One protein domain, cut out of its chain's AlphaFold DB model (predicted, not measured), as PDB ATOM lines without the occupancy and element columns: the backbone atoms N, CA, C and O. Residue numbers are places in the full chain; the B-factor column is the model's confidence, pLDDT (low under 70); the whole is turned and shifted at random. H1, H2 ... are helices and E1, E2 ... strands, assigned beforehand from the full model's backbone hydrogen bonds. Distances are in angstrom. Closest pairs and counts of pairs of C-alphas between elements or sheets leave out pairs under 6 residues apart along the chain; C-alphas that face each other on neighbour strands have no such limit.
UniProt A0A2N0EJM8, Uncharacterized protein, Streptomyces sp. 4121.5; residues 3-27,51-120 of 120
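What this domain is: This is residues 3 to 27 and 51 to 120 of the 120 residues of an uncharacterized protein of Streptomyces sp. 4121.5 (UniProt A0A2N0EJM8). A long, twisted sheet, E1-E4-E5, makes a rod, with the small sheet E2-E3 partly over one face as a sandwich. The tip of the E4-E5 hairpin, residues 95 to 100, sticks out. The 95 printed residues, mostly strand, run E1 E2 H1 E3 E4 E5, both sheets antiparallel; the whole is extended, radius of gyration of the C-alphas 20.4 A, spans 73 by 20 by 14 A.

How they stand to each other: Within hydrogen-bond range, E4, residues 77 to 95, pairs with E1, residues 3 to 17 (N 9 and O 84, 2.9 A), and E5, residues 100 to 118 (N 87 and O 108, 2.7 A); E2, residues 24 to 27, with E3, residues 61 to 72 (N 26 and O 70, 2.8 A). H1, residues 51 to 54, too short for any O i to N i+4 pair, has its 1 O i to N i+3 pair within range.

Where its parts are: E1 begins at C-alpha 3 (168.472, 51.584, 166.077), 41.5 A long; E4 is 56.1 A. E5, 51.2 A, ends at C-alpha 118 (154.844, 38.196, 140.713). E3, 31.3 A, bends 54 degrees at residue 69.

The domain as a whole: Residues 28 to 50 are cut out, C-alphas 27 and 51 being 33.3 A apart. Residues 60 to 64 have pLDDT under 70.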
ATOM      1  N   TYR A   3     167.037  51.802 165.907       86.88
ATOM      2  CA  TYR A   3     168.472  51.584 166.077       86.88
ATOM      3  C   TYR A   3     169.080  50.895 164.864       86.88
ATOM      4  O   TYR A   3     170.146  51.286 164.397       86.88
ATOM      5  N   ARG A   4     168.398  49.867 164.355       89.38
ATOM      6  CA  ARG A   4     168.872  49.085 163.219       89.38
ATOM      7  C   ARG A   4     167.702  48.513 162.431       89.38
ATOM      8  O   ARG A   4     166.779  47.948 163.010       89.38
ATOM      9  N   LEU A   5     167.804  48.592 161.109       88.56
ATOM     10  CA  LEU A   5     166.987  47.799 160.197       88.56
ATOM     11  C   LEU A   5     167.440  46.337 160.267       88.56
ATOM     12  O   LEU A   5     168.631  46.044 160.119       88.56
ATOM     13  N   GLY A   6     166.517  45.425 160.548       84.38
ATOM     14  CA  GLY A   6     166.806  43.993 160.550       84.38
ATOM     15  C   GLY A   6     166.334  43.321 159.267       84.38
ATOM     16  O   GLY A   6     166.337  43.921 158.192       84.38
ATOM     17  N   LYS A   7     166.009  42.031 159.373       87.06
ATOM     18  CA  LYS A   7     165.783  41.159 158.219       87.06
ATOM     19  C   LYS A   7     164.515  41.563 157.460       87.06
ATOM     20  O   LYS A   7     163.447  41.648 158.064       87.06
ATOM     21  N   LEU A   8     164.666  41.740 156.148       91.75
ATOM     22  CA  LEU A   8     163.568  41.796 155.190       91.75
ATOM     23  C   LEU A   8     163.197  40.382 154.748       91.75
ATOM     24  O   LEU A   8     164.069  39.523 154.570       91.75
ATOM     25  N   TRP A   9     161.906  40.132 154.603       88.38
ATOM     26  CA  TRP A   9     161.366  38.880 154.097       88.38
ATOM     27  C   TRP A   9     159.988  39.124 153.502       88.38
ATOM     28  O   TRP A   9     159.332  40.106 153.821       88.38
ATOM     29  N   GLU A  10     159.547  38.225 152.636       89.12
ATOM     30  CA  GLU A  10     158.258  38.355 151.970       89.12
ATOM     31  C   GLU A  10     157.325  37.242 152.415       89.12
ATOM     32  O   GLU A  10     157.734  36.087 152.577       89.12
ATOM     33  N   LYS A  11     156.057  37.593 152.595       84.88
ATOM     34  CA  LYS A  11     154.982  36.634 152.780       84.88
ATOM     35  C   LYS A  11     154.256  36.466 151.452       84.88
ATOM     36  O   LYS A  11     153.771  37.440 150.880       84.88
ATOM     37  N   HIS A  12     154.220  35.228 150.974       84.75
ATOM     38  CA  HIS A  12     153.454  34.842 149.798       84.75
ATOM     39  C   HIS A  12     151.973  34.741 150.169       84.75
ATOM     40  O   HIS A  12     151.619  33.994 151.085       84.75
ATOM     41  N   GLU A  13     151.134  35.497 149.471       82.50
ATOM     42  CA  GLU A  13     149.681  35.428 149.600       82.50
ATOM     43  C   GLU A  13     149.086  34.496 148.526       82.50
ATOM     44  O   GLU A  13     149.790  33.690 147.909       82.50
ATOM     45  N   ASN A  14     147.766  34.533 148.346       80.06
ATOM     46  CA  ASN A  14     147.068  33.631 147.434       80.06
ATOM     47  C   ASN A  14     147.518  33.798 145.973       80.06
ATOM     48  O   ASN A  14     147.673  34.910 145.467       80.06
ATOM     49  N   CYS A  15     147.646  32.664 145.285       84.38
ATOM     50  CA  CYS A  15     147.916  32.602 143.854       84.38
ATOM     51  C   CYS A  15     146.606  32.696 143.058       84.38
ATOM     52  O   CYS A  15     145.718  31.852 143.201       84.38
ATOM     53  N   TYR A  16     146.497  33.707 142.199       82.44
ATOM     54  CA  TYR A  16     145.388  33.911 141.271       82.44
ATOM     55  C   TYR A  16     145.763  33.366 139.907       82.44
ATOM     56  O   TYR A  16     146.836  33.662 139.389       82.44
ATOM     57  N   ARG A  17     144.865  32.597 139.294       84.88
ATOM     58  CA  ARG A  17     145.088  32.012 137.974       84.88
ATOM     59  C   ARG A  17     143.922  32.299 137.050       84.88
ATOM     60  O   ARG A  17     142.772  32.046 137.411       84.88
ATOM     61  N   ASN A  18     144.230  32.730 135.832       85.56
ATOM     62  CA  ASN A  18     143.231  32.876 134.791       85.56
ATOM     63  C   ASN A  18     143.024  31.580 134.012       85.56
ATOM     64  O   ASN A  18     143.763  31.260 133.083       85.56
ATOM     65  N   GLY A  19     141.979  30.845 134.395       83.31
ATOM     66  CA  GLY A  19     141.489  29.682 133.653       83.31
ATOM     67  C   GLY A  19     140.564  30.020 132.477       83.31
ATOM     68  O   GLY A  19     140.149  29.109 131.767       83.31
ATOM     69  N   ASN A  20     140.219  31.293 132.268       85.31
ATOM     70  CA  ASN A  20     139.317  31.719 131.203       85.31
ATOM     71  C   ASN A  20     140.070  31.965 129.890       85.31
ATOM     72  O   ASN A  20     141.282  32.171 129.861       85.31
ATOM     73  N   SER A  21     139.323  32.009 128.788       85.69
ATOM     74  CA  SER A  21     139.838  32.315 127.446       85.69
ATOM     75  C   SER A  21     140.033  33.812 127.175       85.69
ATOM     76  O   SER A  21     140.503  34.178 126.100       85.69
ATOM     77  N   MET A  22     139.685  34.684 128.128       88.12
ATOM     78  CA  MET A  22     139.806  36.140 128.008       88.12
ATOM     79  C   MET A  22     140.534  36.743 129.215       88.12
ATOM     80  O   MET A  22     140.440  36.191 130.318       88.12
ATOM     81  N   PRO A  23     141.241  37.876 129.043       86.81
ATOM     82  CA  PRO A  23     141.822  38.594 130.165       86.81
ATOM     83  C   PRO A  23     140.750  39.083 131.140       86.81
ATOM     84  O   PRO A  23     139.679  39.524 130.715       86.81
ATOM     85  N   TYR A  24     141.045  39.068 132.439       83.19
ATOM     86  CA  TYR A  24     140.182  39.702 133.437       83.19
ATOM     87  C   TYR A  24     140.988  40.487 134.469       83.19
ATOM     88  O   TYR A  24     142.172  40.232 134.700       83.19
ATOM     89  N   LYS A  25     140.327  41.482 135.065       82.56
ATOM     90  CA  LYS A  25     140.901  42.311 136.121       82.56
ATOM     91  C   LYS A  25     140.726  41.623 137.466       82.56
ATOM     92  O   LYS A  25     139.610  41.252 137.826       82.56
ATOM     93  N   VAL A  26     141.816  41.505 138.206       77.62
ATOM     94  CA  VAL A  26     141.813  41.134 139.617       77.62
ATOM     95  C   VAL A  26     141.984  42.414 140.420       77.62
ATOM     96  O   VAL A  26     142.904  43.186 140.153       77.62
ATOM     97  N   SER A  27     141.089  42.628 141.380       75.75
ATOM     98  CA  SER A  27     141.225  43.659 142.403       75.75
ATOM     99  C   SER A  27     141.284  42.944 143.739       75.75
ATOM    100  O   SER A  27     140.293  42.359 144.180       75.75
ATOM    101  N   THR A  51     155.640  52.219 172.278       83.62
ATOM    102  CA  THR A  51     154.259  52.430 171.816       83.62
ATOM    103  C   THR A  51     154.065  53.867 171.334       83.62
ATOM    104  O   THR A  51     153.558  54.080 170.235       83.62
ATOM    105  N   ALA A  52     154.544  54.858 172.094       84.31
ATOM    106  CA  ALA A  52     154.501  56.264 171.696       84.31
ATOM    107  C   ALA A  52     155.361  56.557 170.452       84.31
ATOM    108  O   ALA A  52     154.977  57.363 169.612       84.31
ATOM    109  N   THR A  53     156.511  55.885 170.312       83.69
ATOM    110  CA  THR A  53     157.412  56.057 169.158       83.69
ATOM    111  C   THR A  53     156.796  55.518 167.869       83.69
ATOM    112  O   THR A  53     156.939  56.125 166.813       83.69
ATOM    113  N   ILE A  54     156.156  54.353 167.943       80.19
ATOM    114  CA  ILE A  54     155.579  53.666 166.782       80.19
ATOM    115  C   ILE A  54     154.150  54.168 166.500       80.19
ATOM    116  O   ILE A  54     153.650  54.045 165.385       80.19
ATOM    117  N   GLY A  55     153.493  54.768 167.495       80.38
ATOM    118  CA  GLY A  55     152.120  55.260 167.390       80.38
ATOM    119  C   GLY A  55     151.075  54.147 167.454       80.38
ATOM    120  O   GLY A  55     149.936  54.345 167.034       80.38
ATOM    121  N   THR A  56     151.443  52.960 167.943       75.88
ATOM    122  CA  THR A  56     150.506  51.848 168.088       75.88
ATOM    123  C   THR A  56     150.950  50.824 169.123       75.88
ATOM    124  O   THR A  56     152.116  50.775 169.518       75.88
ATOM    125  N   GLN A  57     149.993  50.021 169.576       72.56
ATOM    126  CA  GLN A  57     150.151  49.114 170.699       72.56
ATOM    127  C   GLN A  57     150.965  47.871 170.316       72.56
ATOM    128  O   GLN A  57     150.718  47.219 169.299       72.56
ATOM    129  N   LEU A  58     151.924  47.513 171.171       74.38
ATOM    130  CA  LEU A  58     152.743  46.313 171.001       74.38
ATOM    131  C   LEU A  58     151.917  45.028 171.143       74.38
ATOM    132  O   LEU A  58     150.895  45.009 171.824       74.38
ATOM    133  N   ASN A  59     152.377  43.946 170.510       71.94
ATOM    134  CA  ASN A  59     151.714  42.637 170.435       71.94
ATOM    135  C   ASN A  59     150.284  42.669 169.876       71.94
ATOM    136  O   ASN A  59     149.553  41.689 169.999       71.94
ATOM    137  N   THR A  60     149.882  43.776 169.255       65.94
ATOM    138  CA  THR A  60     148.641  43.822 168.495       65.94
ATOM    139  C   THR A  60     148.917  43.448 167.056       65.94
ATOM    140  O   THR A  60     150.008  43.680 166.533       65.94
ATOM    141  N   THR A  61     147.906  42.846 166.449       66.94
ATOM    142  CA  THR A  61     147.835  42.621 165.018       66.94
ATOM    143  C   THR A  61     146.901  43.672 164.445       66.94
ATOM    144  O   THR A  61     145.716  43.703 164.775       66.94
ATOM    145  N   ILE A  62     147.437  44.546 163.599       64.56
ATOM    146  CA  ILE A  62     146.632  45.524 162.868       64.56
ATOM    147  C   ILE A  62     146.490  45.015 161.448       64.56
ATOM    148  O   ILE A  62     147.474  45.000 160.709       64.56
ATOM    149  N   SER A  63     145.277  44.633 161.062       67.75
ATOM    150  CA  SER A  63     144.992  44.289 159.676       67.75
ATOM    151  C   SER A  63     144.913  45.570 158.853       67.75
ATOM    152  O   SER A  63     144.028  46.407 159.044       67.75
ATOM    153  N   ARG A  64     145.861  45.741 157.937       67.81
ATOM    154  CA  ARG A  64     145.838  46.808 156.933       67.81
ATOM    155  C   ARG A  64     145.460  46.213 155.595       67.81
ATOM    156  O   ARG A  64     145.940  45.145 155.247       67.81
ATOM    157  N   SER A  65     144.597  46.913 154.874       71.06
ATOM    158  CA  SER A  65     144.147  46.558 153.535       71.06
ATOM    159  C   SER A  65     144.838  47.437 152.505       71.06
ATOM    160  O   SER A  65     144.727  48.663 152.585       71.06
ATOM    161  N   GLN A  66     145.488  46.830 151.520       72.75
ATOM    162  CA  GLN A  66     145.921  47.526 150.313       72.75
ATOM    163  C   GLN A  66     145.277  46.864 149.103       72.75
ATOM    164  O   GLN A  66     145.376  45.649 148.942       72.75
ATOM    165  N   THR A  67     144.596  47.665 148.285       75.50
ATOM    166  CA  THR A  67     143.993  47.198 147.038       75.50
ATOM    167  C   THR A  67     145.021  47.287 145.923       75.50
ATOM    168  O   THR A  67     145.625  48.341 145.720       75.50
ATOM    169  N   VAL A  68     145.229  46.177 145.222       76.50
ATOM    170  CA  VAL A  68     146.092  46.107 144.043       76.50
ATOM    171  C   VAL A  68     145.250  45.649 142.864       76.50
ATOM    172  O   VAL A  68     144.574  44.623 142.945       76.50
ATOM    173  N   ASP A  69     145.324  46.408 141.774       80.75
ATOM    174  CA  ASP A  69     144.633  46.105 140.528       80.75
ATOM    175  C   ASP A  69     145.633  45.604 139.486       80.75
ATOM    176  O   ASP A  69     146.607  46.285 139.156       80.75
ATOM    177  N   PHE A  70     145.384  44.419 138.936       80.12
ATOM    178  CA  PHE A  70     146.177  43.857 137.844       80.12
ATOM    179  C   PHE A  70     145.290  43.116 136.841       80.12
ATOM    180  O   PHE A  70     144.175  42.699 137.147       80.12
ATOM    181  N   THR A  71     145.765  42.997 135.602       86.44
ATOM    182  CA  THR A  71     145.064  42.268 134.533       86.44
ATOM    183  C   THR A  71     145.791  40.958 134.279       86.44
ATOM    184  O   THR A  71     146.993  40.980 134.037       86.44
ATOM    185  N   LEU A  72     145.066  39.842 134.336       85.69
ATOM    186  CA  LEU A  72     145.591  38.507 134.053       85.69
ATOM    187  C   LEU A  72     145.211  38.075 132.644       85.69
ATOM    188  O   LEU A  72     144.017  37.968 132.353       85.69
ATOM    189  N   ASN A  73     146.184  37.754 131.793       89.38
ATOM    190  CA  ASN A  73     145.899  37.155 130.487       89.38
ATOM    191  C   ASN A  73     145.506  35.672 130.618       89.38
ATOM    192  O   ASN A  73     145.781  35.052 131.647       89.38
ATOM    193  N   PRO A  74     144.853  35.079 129.602       89.50
ATOM    194  CA  PRO A  74     144.524  33.655 129.594       89.50
ATOM    195  C   PRO A  74     145.748  32.779 129.872       89.50
ATOM    196  O   PRO A  74     146.767  32.897 129.194       89.50
ATOM    197  N   GLY A  75     145.642  31.892 130.861       85.75
ATOM    198  CA  GLY A  75     146.721  30.984 131.250       85.75
ATOM    199  C   GLY A  75     147.786  31.584 132.170       85.75
ATOM    200  O   GLY A  75     148.597  30.818 132.688       85.75
ATOM    201  N   GLU A  76     147.772  32.895 132.427       88.00
ATOM    202  CA  GLU A  76     148.668  33.514 133.405       88.00
ATOM    203  C   GLU A  76     148.206  33.263 134.840       88.00
ATOM    204  O   GLU A  76     147.011  33.147 135.149       88.00
ATOM    205  N   SER A  77     149.186  33.239 135.733       88.25
ATOM    206  CA  SER A  77     148.988  33.171 137.170       88.25
ATOM    207  C   SER A  77     149.921  34.140 137.876       88.25
ATOM    208  O   SER A  77     151.057  34.354 137.456       88.25
ATOM    209  N   TRP A  78     149.401  34.782 138.916       85.56
ATOM    210  CA  TRP A  78     150.092  35.802 139.689       85.56
ATOM    211  C   TRP A  78     149.706  35.717 141.157       85.56
ATOM    212  O   TRP A  78     148.561  35.439 141.503       85.56
ATOM    213  N   SER A  79     150.667  36.007 142.020       85.31
ATOM    214  CA  SER A  79     150.492  36.125 143.457       85.31
ATOM    215  C   SER A  79     151.020  37.468 143.946       85.31
ATOM    216  O   SER A  79     151.844  38.123 143.296       85.31
ATOM    217  N   LEU A  80     150.530  37.881 145.108       83.75
ATOM    218  CA  LEU A  80     150.973  39.073 145.809       83.75
ATOM    219  C   LEU A  80     151.970  38.672 146.895       83.75
ATOM    220  O   LEU A  80     151.733  37.768 147.694       83.75
ATOM    221  N   PHE A  81     153.096  39.373 146.917       85.75
ATOM    222  CA  PHE A  81     154.133  39.216 147.924       85.75
ATOM    223  C   PHE A  81     154.151  40.477 148.774       85.75
ATOM    224  O   PHE A  81     154.388  41.569 148.253       85.75
ATOM    225  N   VAL A  82     153.874  40.326 150.066       85.69
ATOM    226  CA  VAL A  82     153.944  41.425 151.033       85.69
ATOM    227  C   VAL A  82     155.312  41.408 151.679       85.69
ATOM    228  O   VAL A  82     155.711  40.393 152.252       85.69
ATOM    229  N   GLU A  83     156.019  42.526 151.617       87.75
ATOM    230  CA  GLU A  83     157.311  42.663 152.269       87.75
ATOM    231  C   GLU A  83     157.143  43.029 153.750       87.75
ATOM    232  O   GLU A  83     156.395  43.933 154.134       87.75
ATOM    233  N   TYR A  84     157.883  42.314 154.584       86.31
ATOM    234  CA  TYR A  84     157.975  42.467 156.023       86.31
ATOM    235  C   TYR A  84     159.405  42.754 156.445       86.31
ATOM    236  O   TYR A  84     160.365  42.213 155.900       86.31
ATOM    237  N   GLN A  85     159.540  43.566 157.489       87.38
ATOM    238  CA  GLN A  85     160.812  43.914 158.088       87.38
ATOM    239  C   GLN A  85     160.761  43.782 159.604       87.38
ATOM    240  O   GLN A  85     159.889  44.339 160.272       87.38
ATOM    241  N   THR A  86     161.748  43.091 160.166       87.56
ATOM    242  CA  THR A  86     161.997  43.122 161.610       87.56
ATOM    243  C   THR A  86     162.978  44.241 161.926       87.56
ATOM    244  O   THR A  86     164.138  44.160 161.550       87.56
ATOM    245  N   ASN A  87     162.540  45.276 162.628       87.19
ATOM    246  CA  ASN A  87     163.326  46.440 163.018       87.19
ATOM    247  C   ASN A  87     163.729  46.376 164.491       87.19
ATOM    248  O   ASN A  87     162.941  45.974 165.342       87.19
ATOM    249  N   VAL A  88     164.953  46.804 164.804       86.56
ATOM    250  CA  VAL A  88     165.470  46.873 166.175       86.56
ATOM    251  C   VAL A  88     165.344  48.303 166.683       86.56
ATOM    252  O   VAL A  88     165.929  49.229 166.114       86.56
ATOM    253  N   TYR A  89     164.631  48.487 167.783       85.06
ATOM    254  CA  TYR A  89     164.481  49.757 168.481       85.06
ATOM    255  C   TYR A  89     165.355  49.778 169.728       85.06
ATOM    256  O   TYR A  89     165.334  48.843 170.524       85.06
ATOM    257  N   ARG A  90     166.101  50.867 169.916       88.44
ATOM    258  CA  ARG A  90     166.817  51.149 171.164       88.44
ATOM    259  C   ARG A  90     165.972  52.088 172.009       88.44
ATOM    260  O   ARG A  90     165.621  53.187 171.556       88.44
ATOM    261  N   ILE A  91     165.657  51.650 173.218       87.81
ATOM    262  CA  ILE A  91     164.819  52.368 174.172       87.81
ATOM    263  C   ILE A  91     165.639  52.619 175.427       87.81
ATOM    264  O   ILE A  91     166.066  51.681 176.092       87.81
ATOM    265  N   THR A  92     165.878  53.892 175.725       88.31
ATOM    266  CA  THR A  92     166.574  54.312 176.939       88.31
ATOM    267  C   THR A  92     165.550  54.921 177.882       88.31
ATOM    268  O   THR A  92     164.877  55.886 177.523       88.31
ATOM    269  N   THR A  93     165.415  54.348 179.071       87.50
ATOM    270  CA  THR A  93     164.506  54.815 180.117       87.50
ATOM    271  C   THR A  93     165.298  55.195 181.357       87.50
ATOM    272  O   THR A  93     166.349  54.622 181.647       87.50
ATOM    273  N   PHE A  94     164.800  56.192 182.085       87.44
ATOM    274  CA  PHE A  94     165.345  56.551 183.386       87.44
ATOM    275  C   PHE A  94     164.581  55.814 184.486       87.44
ATOM    276  O   PHE A  94     163.341  55.869 184.570       87.44
ATOM    277  N   ASP A  95     165.321  55.112 185.331       85.69
ATOM    278  CA  ASP A  95     164.789  54.520 186.540       85.69
ATOM    279  C   ASP A  95     165.069  55.432 187.734       85.69
ATOM    280  O   ASP A  95     166.206  55.633 188.147       85.69
ATOM    281  N   TYR A  96     163.989  55.985 188.283       82.94
ATOM    282  CA  TYR A  96     164.042  56.929 189.390       82.94
ATOM    283  C   TYR A  96     164.515  56.270 190.689       82.94
ATOM    284  O   TYR A  96     165.182  56.918 191.488       82.94
ATOM    285  N   TRP A  97     164.220  54.982 190.893       83.19
ATOM    286  CA  TRP A  97     164.586  54.278 192.125       83.19
ATOM    287  C   TRP A  97     166.074  53.943 192.193       83.19
ATOM    288  O   TRP A  97     166.678  54.053 193.254       83.19
ATOM    289  N   SER A  98     166.672  53.568 191.063       87.31
ATOM    290  CA  SER A  98     168.114  53.320 190.958       87.31
ATOM    291  C   SER A  98     168.917  54.546 190.509       87.31
ATOM    292  O   SER A  98     170.136  54.452 190.386       87.31
ATOM    293  N   LEU A  99     168.248  55.679 190.247       90.25
ATOM    294  CA  LEU A  99     168.820  56.902 189.664       90.25
ATOM    295  C   LEU A  99     169.714  56.619 188.444       90.25
ATOM    296  O   LEU A  99     170.746  57.260 188.244       90.25
ATOM    297  N   SER A 100     169.327  55.638 187.625       90.00
ATOM    298  CA  SER A 100     170.156  55.110 186.541       90.00
ATOM    299  C   SER A 100     169.403  55.048 185.211       90.00
ATOM    300  O   SER A 100     168.172  54.987 185.162       90.00
ATOM    301  N   TYR A 101     170.151  55.073 184.107       88.00
ATOM    302  CA  TYR A 101     169.594  54.857 182.774       88.00
ATOM    303  C   TYR A 101     169.684  53.384 182.397       88.00
ATOM    304  O   TYR A 101     170.767  52.798 182.379       88.00
ATOM    305  N   LYS A 102     168.549  52.809 182.007       86.69
ATOM    306  CA  LYS A 102     168.478  51.468 181.434       86.69
ATOM    307  C   LYS A 102     168.278  51.582 179.931       86.69
ATOM    308  O   LYS A 102     167.442  52.356 179.472       86.69
ATOM    309  N   THR A 103     169.038  50.810 179.162       87.00
ATOM    310  CA  THR A 103     168.846  50.703 177.711       87.00
ATOM    311  C   THR A 103     168.405  49.293 177.355       87.00
ATOM    312  O   THR A 103     169.043  48.320 177.747       87.00
ATOM    313  N   GLU A 104     167.312  49.193 176.608       85.44
ATOM    314  CA  GLU A 104     166.703  47.942 176.162       85.44
ATOM    315  C   GLU A 104     166.601  47.944 174.631       85.44
ATOM    316  O   GLU A 104     166.340  48.981 174.007       85.44
ATOM    317  N   PHE A 105     166.838  46.783 174.018       83.88
ATOM    318  CA  PHE A 105     166.722  46.589 172.575       83.88
ATOM    319  C   PHE A 105     165.506  45.730 172.281       83.88
ATOM    320  O   PHE A 105     165.346  44.661 172.862       83.88
ATOM    321  N   VAL A 106     164.663  46.205 171.372       81.31
ATOM    322  CA  VAL A 106     163.378  45.583 171.071       81.31
ATOM    323  C   VAL A 106     163.286  45.304 169.588       81.31
ATOM    324  O   VAL A 106     163.356  46.225 168.779       81.31
ATOM    325  N   ASN A 107     163.113  44.036 169.233       83.38
ATOM    326  CA  ASN A 107     162.761  43.667 167.871       83.38
ATOM    327  C   ASN A 107     161.269  43.913 167.662       83.38
ATOM    328  O   ASN A 107     160.476  43.638 168.554       83.38
ATOM    329  N   VAL A 108     160.911  44.442 166.500       81.75
ATOM    330  CA  VAL A 108     159.543  44.754 166.095       81.75
ATOM    331  C   VAL A 108     159.387  44.343 164.642       81.75
ATOM    332  O   VAL A 108     160.100  44.866 163.789       81.75
ATOM    333  N   THR A 109     158.454  43.447 164.340       83.25
ATOM    334  CA  THR A 109     158.192  43.018 162.963       83.25
ATOM    335  C   THR A 109     156.988  43.755 162.395       83.25
ATOM    336  O   THR A 109     155.918  43.782 162.986       83.25
ATOM    337  N   ALA A 110     157.142  44.376 161.237       80.56
ATOM    338  CA  ALA A 110     156.052  45.080 160.578       80.56
ATOM    339  C   ALA A 110     156.188  44.961 159.054       80.56
ATOM    340  O   ALA A 110     157.309  44.857 158.558       80.56
ATOM    341  N   PRO A 111     155.082  44.973 158.301       80.19
ATOM    342  CA  PRO A 111     155.119  45.106 156.859       80.19
ATOM    343  C   PRO A 111     155.664  46.480 156.483       80.19
ATOM    344  O   PRO A 111     155.399  47.474 157.162       80.19
ATOM    345  N   THR A 112     156.422  46.537 155.395       83.06
ATOM    346  CA  THR A 112     157.017  47.786 154.895       83.06
ATOM    347  C   THR A 112     156.018  48.626 154.097       83.06
ATOM    348  O   THR A 112     156.283  49.788 153.802       83.06
ATOM    349  N   GLY A 113     154.860  48.049 153.759       78.31
ATOM    350  CA  GLY A 113     153.883  48.632 152.836       78.31
ATOM    351  C   GLY A 113     154.207  48.362 151.365       78.31
ATOM    352  O   GLY A 113     153.462  48.794 150.487       78.31
ATOM    353  N   VAL A 114     155.294  47.638 151.082       83.25
ATOM    354  CA  VAL A 114     155.623  47.181 149.734       83.25
ATOM    355  C   VAL A 114     154.857  45.892 149.451       83.25
ATOM    356  O   VAL A 114     154.997  44.890 150.155       83.25
ATOM    357  N   VAL A 115     154.042  45.931 148.399       81.81
ATOM    358  CA  VAL A 115     153.337  44.770 147.854       81.81
ATOM    359  C   VAL A 115     153.766  44.615 146.405       81.81
ATOM    360  O   VAL A 115     153.567  45.523 145.597       81.81
ATOM    361  N   THR A 116     154.369  43.476 146.071       83.69
ATOM    362  CA  THR A 116     154.825  43.196 144.705       83.69
ATOM    363  C   THR A 116     154.032  42.051 144.086       83.69
ATOM    364  O   THR A 116     154.033  40.956 144.656       83.69
ATOM    365  N   PRO A 117     153.388  42.256 142.923       79.75
ATOM    366  CA  PRO A 117     152.832  41.159 142.146       79.75
ATOM    367  C   PRO A 117     153.963  40.398 141.447       79.75
ATOM    368  O   PRO A 117     154.854  41.014 140.856       79.75
ATOM    369  N   ARG A 118     153.943  39.062 141.497       85.19
ATOM    370  CA  ARG A 118     154.844  38.196 140.713       85.19
ATOM    371  C   ARG A 118     154.112  36.942 140.240       85.19
ATOM    372  O   ARG A 118     153.132  36.564 140.877       85.19
ATOM    373  N   PRO A 119     154.585  36.274 139.177       83.06
ATOM    374  CA  PRO A 119     154.033  34.990 138.786       83.06
ATOM    375  C   PRO A 119     154.111  33.952 139.909       83.06
ATOM    376  O   PRO A 119     155.108  33.870 140.633       83.06
ATOM    377  N   CYS A 120     153.047  33.168 140.005       81.69
ATOM    378  CA  CYS A 120     152.947  31.892 140.702       81.69
ATOM    379  C   CYS A 120     152.443  30.861 139.673       81.69
ATOM    380  O   CYS A 120     152.434  29.663 139.995       81.69
TER     381      CYS A 120